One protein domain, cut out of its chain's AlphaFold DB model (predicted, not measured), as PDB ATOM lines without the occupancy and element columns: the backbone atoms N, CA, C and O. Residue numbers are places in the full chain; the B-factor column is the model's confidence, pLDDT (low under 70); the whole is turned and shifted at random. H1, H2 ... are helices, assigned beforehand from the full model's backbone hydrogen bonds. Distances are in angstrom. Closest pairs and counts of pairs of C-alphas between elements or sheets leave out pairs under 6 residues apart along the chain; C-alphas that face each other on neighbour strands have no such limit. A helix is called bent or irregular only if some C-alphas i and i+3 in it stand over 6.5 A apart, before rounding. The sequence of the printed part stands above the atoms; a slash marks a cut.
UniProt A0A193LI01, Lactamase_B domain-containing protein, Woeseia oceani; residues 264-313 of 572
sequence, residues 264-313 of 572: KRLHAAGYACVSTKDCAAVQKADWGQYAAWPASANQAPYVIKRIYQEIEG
ATOM      1  N   LYS A 264      -9.253  -1.615 -18.482       98.31
ATOM      2  CA  LYS A 264      -8.188  -2.600 -18.202       98.31
ATOM      3  C   LYS A 264      -7.372  -2.942 -19.454       98.31
ATOM      4  O   LYS A 264      -6.148  -3.046 -19.372       98.31
ATOM      5  N   ARG A 265      -8.020  -3.076 -20.618       98.56
ATOM      6  CA  ARG A 265      -7.335  -3.287 -21.906       98.56
ATOM      7  C   ARG A 265      -6.446  -2.095 -22.264       98.56
ATOM      8  O   ARG A 265      -5.307  -2.300 -22.680       98.56
ATOM      9  N   LEU A 266      -6.949  -0.871 -22.101       98.56
ATOM     10  CA  LEU A 266      -6.204   0.360 -22.382       98.56
ATOM     11  C   LEU A 266      -4.980   0.507 -21.471       98.56
ATOM     12  O   LEU A 266      -3.892   0.808 -21.967       98.56
ATOM     13  N   HIS A 267      -5.140   0.209 -20.178       98.06
ATOM     14  CA  HIS A 267      -4.051   0.220 -19.203       98.06
ATOM     15  C   HIS A 267      -2.963  -0.790 -19.585       98.06
ATOM     16  O   HIS A 267      -1.788  -0.445 -19.683       98.06
ATOM     17  N   ALA A 268      -3.354  -2.034 -19.883       97.69
ATOM     18  CA  ALA A 268      -2.426  -3.087 -20.298       97.69
ATOM     19  C   ALA A 268      -1.695  -2.768 -21.616       97.69
ATOM     20  O   ALA A 268      -0.574  -3.223 -21.826       97.69
ATOM     21  N   ALA A 269      -2.313  -1.976 -22.498       97.50
ATOM     22  CA  ALA A 269      -1.704  -1.495 -23.736       97.50
ATOM     23  C   ALA A 269      -0.781  -0.272 -23.541       97.50
ATOM     24  O   ALA A 269      -0.179   0.188 -24.510       97.50
ATOM     25  N   GLY A 270      -0.659   0.256 -22.318       95.75
ATOM     26  CA  GLY A 270       0.223   1.378 -21.989       95.75
ATOM     27  C   GLY A 270      -0.307   2.752 -22.406       95.75
ATOM     28  O   GLY A 270       0.471   3.701 -22.498       95.75
ATOM     29  N   TYR A 271      -1.610   2.892 -22.679       97.06
ATOM     30  CA  TYR A 271      -2.185   4.204 -22.973       97.06
ATOM     31  C   TYR A 271      -2.340   5.019 -21.691       97.06
ATOM     32  O   TYR A 271      -3.071   4.619 -20.791       97.06
ATOM     33  N   ALA A 272      -1.681   6.176 -21.628       83.44
ATOM     34  CA  ALA A 272      -1.674   7.025 -20.444       83.44
ATOM     35  C   ALA A 272      -3.023   7.724 -20.188       83.44
ATOM     36  O   ALA A 272      -3.738   8.116 -21.120       83.44
ATOM     37  N   CYS A 273      -3.322   7.920 -18.905       80.81
ATOM     38  CA  CYS A 273      -4.396   8.775 -18.415       80.81
ATOM     39  C   CYS A 273      -3.916   9.519 -17.164       80.81
ATOM     40  O   CYS A 273      -4.121   9.060 -16.046       80.81
ATOM     41  N   VAL A 274      -3.199  10.629 -17.364       69.19
ATOM     42  CA  VAL A 274      -2.555  11.388 -16.275       69.19
ATOM     43  C   VAL A 274      -3.593  12.206 -15.506       69.19
ATOM     44  O   VAL A 274      -3.551  12.302 -14.282       69.19
ATOM     45  N   SER A 275      -4.559  12.782 -16.221       72.31
ATOM     46  CA  SER A 275      -5.689  13.508 -15.640       72.31
ATOM     47  C   SER A 275      -6.926  13.374 -16.527       72.31
ATOM     48  O   SER A 275      -6.851  12.869 -17.641       72.31
ATOM     49  N   THR A 276      -8.079  13.866 -16.076       72.31
ATOM     50  CA  THR A 276      -9.305  13.894 -16.896       72.31
ATOM     51  C   THR A 276      -9.192  14.825 -18.105       72.31
ATOM     52  O   THR A 276      -9.888  14.613 -19.094       72.31
ATOM     53  N   LYS A 277      -8.307  15.833 -18.050       67.62
ATOM     54  CA  LYS A 277      -7.985  16.736 -19.171       67.62
ATOM     55  C   LYS A 277      -6.894  16.176 -20.090       67.62
ATOM     56  O   LYS A 277      -6.881  16.489 -21.275       67.62
ATOM     57  N   ASP A 278      -6.012  15.337 -19.549       75.31
ATOM     58  CA  ASP A 278      -4.902  14.698 -20.257       75.31
ATOM     59  C   ASP A 278      -5.006  13.168 -20.160       75.31
ATOM     60  O   ASP A 278      -4.351  12.507 -19.346       75.31
ATOM     61  N   CYS A 279      -5.904  12.614 -20.979       81.38
ATOM     62  CA  CYS A 279      -6.180  11.185 -21.033       81.38
ATOM     63  C   CYS A 279      -6.142  10.663 -22.472       81.38
ATOM     64  O   CYS A 279      -7.172  10.513 -23.134       81.38
ATOM     65  N   ALA A 280      -4.938  10.352 -22.962       89.12
ATOM     66  CA  ALA A 280      -4.727   9.801 -24.303       89.12
ATOM     67  C   ALA A 280      -5.497   8.487 -24.540       89.12
ATOM     68  O   ALA A 280      -5.912   8.199 -25.665       89.12
ATOM     69  N   ALA A 281      -5.735   7.715 -23.476       95.06
ATOM     70  CA  ALA A 281      -6.528   6.491 -23.509       95.06
ATOM     71  C   ALA A 281      -7.972   6.699 -24.012       95.06
ATOM     72  O   ALA A 281      -8.499   5.812 -24.680       95.06
ATOM     73  N   VAL A 282      -8.589   7.872 -23.799       94.94
ATOM     74  CA  VAL A 282      -9.955   8.169 -24.286       94.94
ATOM     75  C   VAL A 282     -10.043   8.056 -25.808       94.94
ATOM     76  O   VAL A 282     -11.011   7.517 -26.331       94.94
ATOM     77  N   GLN A 283      -9.011   8.497 -26.533       94.56
ATOM     78  CA  GLN A 283      -8.979   8.445 -28.002       94.56
ATOM     79  C   GLN A 283      -8.834   7.020 -28.557       94.56
ATOM     80  O   GLN A 283      -8.931   6.808 -29.765       94.56
ATOM     81  N   LYS A 284      -8.515   6.055 -27.691       97.44
ATOM     82  CA  LYS A 284      -8.284   4.647 -28.034       97.44
ATOM     83  C   LYS A 284      -9.363   3.727 -27.484       97.44
ATOM     84  O   LYS A 284      -9.317   2.532 -27.781       97.44
ATOM     85  N   ALA A 285     -10.272   4.276 -26.686       97.25
ATOM     86  CA  ALA A 285     -11.342   3.537 -26.063       97.25
ATOM     87  C   ALA A 285     -12.397   3.139 -27.096       97.25
ATOM     88  O   ALA A 285     -12.869   3.970 -27.873       97.25
ATOM     89  N   ASP A 286     -12.776   1.870 -27.067       96.75
ATOM     90  CA  ASP A 286     -13.927   1.339 -27.781       96.75
ATOM     91  C   ASP A 286     -15.033   1.008 -26.774       96.75
ATOM     92  O   ASP A 286     -15.042  -0.046 -26.136       96.75
ATOM     93  N   TRP A 287     -15.975   1.939 -26.618       94.81
ATOM     94  CA  TRP A 287     -17.131   1.768 -25.735       94.81
ATOM     95  C   TRP A 287     -18.239   0.899 -26.354       94.81
ATOM     96  O   TRP A 287     -19.280   0.697 -25.723       94.81
ATOM     97  N   GLY A 288     -18.054   0.401 -27.584       94.06
ATOM     98  CA  GLY A 288     -19.065  -0.349 -28.319       94.06
ATOM     99  C   GLY A 288     -20.405   0.392 -28.383       94.06
ATOM    100  O   GLY A 288     -20.463   1.599 -28.621       94.06
ATOM    101  N   GLN A 289     -21.496  -0.331 -28.116       91.12
ATOM    102  CA  GLN A 289     -22.856   0.229 -28.107       91.12
ATOM    103  C   GLN A 289     -23.068   1.349 -27.069       91.12
ATOM    104  O   GLN A 289     -23.944   2.192 -27.245       91.12
ATOM    105  N   TYR A 290     -22.254   1.401 -26.011       93.06
ATOM    106  CA  TYR A 290     -22.385   2.395 -24.942       93.06
ATOM    107  C   TYR A 290     -21.811   3.763 -25.331       93.06
ATOM    108  O   TYR A 290     -22.077   4.751 -24.651       93.06
ATOM    109  N   ALA A 291     -21.075   3.865 -26.446       92.44
ATOM    110  CA  ALA A 291     -20.568   5.144 -26.952       92.44
ATOM    111  C   ALA A 291     -21.695   6.162 -27.214       92.44
ATOM    112  O   ALA A 291     -21.496   7.364 -27.037       92.44
ATOM    113  N   ALA A 292     -22.877   5.673 -27.605       89.06
ATOM    114  CA  ALA A 292     -24.060   6.482 -27.890       89.06
ATOM    115  C   ALA A 292     -24.856   6.884 -26.636       89.06
ATOM    116  O   ALA A 292     -25.826   7.633 -26.748       89.06
ATOM    117  N   TRP A 293     -24.492   6.386 -25.450       90.38
ATOM    118  CA  TRP A 293     -25.215   6.730 -24.231       90.38
ATOM    119  C   TRP A 293     -24.952   8.185 -23.823       90.38
ATOM    120  O   TRP A 293     -23.829   8.681 -23.975       90.38
ATOM    121  N   PRO A 294     -25.960   8.883 -23.271       88.44
ATOM    122  CA  PRO A 294     -25.777  10.221 -22.738       88.44
ATOM    123  C   PRO A 294     -24.614  10.294 -21.745       88.44
ATOM    124  O   PRO A 294     -24.366   9.366 -20.975       88.44
ATOM    125  N   ALA A 295     -23.917  11.428 -21.775       86.44
ATOM    126  CA  ALA A 295     -22.730  11.731 -20.977       86.44
ATOM    127  C   ALA A 295     -21.461  10.909 -21.284       86.44
ATOM    128  O   ALA A 295     -20.432  11.200 -20.675       86.44
ATOM    129  N   SER A 296     -21.462   9.982 -22.254       90.75
ATOM    130  CA  SER A 296     -20.289   9.146 -22.575       90.75
ATOM    131  C   SER A 296     -19.008   9.956 -22.797       90.75
ATOM    132  O   SER A 296     -17.994   9.701 -22.152       90.75
ATOM    133  N   ALA A 297     -19.064  11.000 -23.628       87.19
ATOM    134  CA  ALA A 297     -17.916  11.864 -23.908       87.19
ATOM    135  C   ALA A 297     -17.383  12.591 -22.659       87.19
ATOM    136  O   ALA A 297     -16.172  12.722 -22.492       87.19
ATOM    137  N   ASN A 298     -18.279  13.030 -21.769       84.81
ATOM    138  CA  ASN A 298     -17.916  13.765 -20.554       84.81
ATOM    139  C   ASN A 298     -17.394  12.832 -19.452       84.81
ATOM    140  O   ASN A 298     -16.539  13.229 -18.667       84.81
ATOM    141  N   GLN A 299     -17.909  11.602 -19.383       89.44
ATOM    142  CA  GLN A 299     -17.605  10.639 -18.322       89.44
ATOM    143  C   GLN A 299     -16.442   9.701 -18.667       89.44
ATOM    144  O   GLN A 299     -15.764   9.220 -17.761       89.44
ATOM    145  N   ALA A 300     -16.149   9.477 -19.953       94.56
ATOM    146  CA  ALA A 300     -15.076   8.590 -20.408       94.56
ATOM    147  C   ALA A 300     -13.707   8.841 -19.733       94.56
ATOM    148  O   ALA A 300     -13.099   7.868 -19.279       94.56
ATOM    149  N   PRO A 301     -13.211  10.091 -19.587       88.94
ATOM    150  CA  PRO A 301     -11.945  10.332 -18.891       88.94
ATOM    151  C   PRO A 301     -11.994   9.941 -17.407       88.94
ATOM    152  O   PRO A 301     -11.017   9.407 -16.886       88.94
ATOM    153  N   TYR A 302     -13.125  10.170 -16.729       89.69
ATOM    154  CA  TYR A 302     -13.309   9.804 -15.319       89.69
ATOM    155  C   TYR A 302     -13.329   8.291 -15.132       89.69
ATOM    156  O   TYR A 302     -12.659   7.782 -14.242       89.69
ATOM    157  N   VAL A 303     -14.047   7.577 -16.001       96.62
ATOM    158  CA  VAL A 303     -14.091   6.110 -16.029       96.62
ATOM    159  C   VAL A 303     -12.691   5.524 -16.158       96.62
ATOM    160  O   VAL A 303     -12.267   4.758 -15.294       96.62
ATOM    161  N   ILE A 304     -11.932   5.940 -17.178       97.38
ATOM    162  CA  ILE A 304     -10.576   5.422 -17.395       97.38
ATOM    163  C   ILE A 304      -9.674   5.750 -16.205       97.38
ATOM    164  O   ILE A 304      -9.059   4.836 -15.656       97.38
ATOM    165  N   LYS A 305      -9.627   7.021 -15.774       90.75
ATOM    166  CA  LYS A 305      -8.798   7.457 -14.639       90.75
ATOM    167  C   LYS A 305      -9.115   6.640 -13.387       90.75
ATOM    168  O   LYS A 305      -8.200   6.135 -12.744       90.75
ATOM    169  N   ARG A 306     -10.398   6.466 -13.057       93.00
ATOM    170  CA  ARG A 306     -10.813   5.754 -11.843       93.00
ATOM    171  C   ARG A 306     -10.448   4.274 -11.886       93.00
ATOM    172  O   ARG A 306      -9.983   3.731 -10.892       93.00
ATOM    173  N   ILE A 307     -10.605   3.621 -13.034       97.06
ATOM    174  CA  ILE A 307     -10.226   2.212 -13.186       97.06
ATOM    175  C   ILE A 307      -8.699   2.044 -13.170       97.06
ATOM    176  O   ILE A 307      -8.208   1.057 -12.636       97.06
ATOM    177  N   TYR A 308      -7.932   3.004 -13.693       94.06
ATOM    178  CA  TYR A 308      -6.469   2.982 -13.575       94.06
ATOM    179  C   TYR A 308      -6.044   3.097 -12.110       94.06
ATOM    180  O   TYR A 308      -5.257   2.281 -11.641       94.06
ATOM    181  N   GLN A 309      -6.660   4.012 -11.357       88.50
ATOM    182  CA  GLN A 309      -6.447   4.124  -9.913       88.50
ATOM    183  C   GLN A 309      -6.786   2.822  -9.170       88.50
ATOM    184  O   GLN A 309      -6.087   2.452  -8.231       88.50
ATOM    185  N   GLU A 310      -7.830   2.096  -9.585       93.75
ATOM    186  CA  GLU A 310      -8.139   0.762  -9.044       93.75
ATOM    187  C   GLU A 310      -7.015  -0.245  -9.308       93.75
ATOM    188  O   GLU A 310      -6.599  -0.949  -8.390       93.75
ATOM    189  N   ILE A 311      -6.494  -0.291 -10.536       93.56
ATOM    190  CA  ILE A 311      -5.398  -1.192 -10.922       93.56
ATOM    191  C   ILE A 311      -4.112  -0.866 -10.146       93.56
ATOM    192  O   ILE A 311      -3.382  -1.773  -9.750       93.56
ATOM    193  N   GLU A 312      -3.849   0.419  -9.921       88.88
ATOM    194  CA  GLU A 312      -2.661   0.933  -9.232       88.88
ATOM    195  C   GLU A 312      -2.786   0.915  -7.698       88.88
ATOM    196  O   GLU A 312      -1.803   1.159  -7.000       88.88
ATOM    197  N   GLY A 313      -3.975   0.626  -7.153       85.38
ATOM    198  CA  GLY A 313      -4.229   0.608  -5.709       85.38
ATOM    199  C   GLY A 313      -4.352   1.997  -5.066       85.38
ATOM    200  O   GLY A 313      -4.081   2.146  -3.877       85.38
TER     201      GLY A 313
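This is residues 264 to 313 of the 572 residues of the protein "Lactamase_B domain-containing protein" of Woeseia oceani (UniProt A0A193LI01). One long helix, H4, makes most of the longest axis, and three short helices follow one another along it: H1 packs near its last residues, H2 on residues 300 to 304, and H3 lies by its beginning. The chain passes through H1, H2 and H3 and then folds back through H4. The printed part has 50 residues with four named helices, in the order H1, H2, H3, H4, and no named strand; the class is all helix. The whole is compact, with a radius of gyration of the C-alphas of 10.4 A, and elongated, with spans of 29 by 19 by 17 A.

H1, residues 264 to 268, and H2, residues 280 to 284, are close but not clearly touching; their closest C-alphas, of Leu 266 and Ala 281, are 6.2 A apart. H3, residues 288 to 292, is apart from both. H4, residues 296 to 312, touches H1 with residues 307 to 311 alone; the closest C-alphas, of His 267 and Tyr 308, are 6.7 A apart. H4 touches H2 with residues 300 to 304 alone; the closest C-alphas, of Val 282 and Pro 301, are 6.1 A apart. H3 and H4 are close but not clearly touching, the closest C-alphas being those of Tyr 290 and Ser 296, at 7.5 A. In H1 every O i to N i+4 pair is within hydrogen-bond range; H4 has 11 of 13, while H2 and H3 have 0 of 1 each, beside 2 of 2 and 1 of 2 O i to N i+3 pairs.

H1 begins at C-alpha 264, (-8.188, -2.600, -18.202), and is 6.2 A long; H2 is 7.3 A and H3 8.5 A. H3 is neither bent nor irregular, but only just: C-alphas 289 and 292 are 6.4 A apart. H4, 23.6 A long, ends at C-alpha 312, (-2.661, 0.933, -9.232); it is irregular, with C-alphas 298 and 301 7.1 A apart.

The two C-alphas farthest apart, of Ala 292 and Gly 313, are 30.3 A apart. The printed part has no cut. The link H1 to H2 is long, with 11 residues; H2 to H3 and H3 to H4 are tight. Mean pLDDT of the printed part is 90.3, and residues 274 and 277 are under 70.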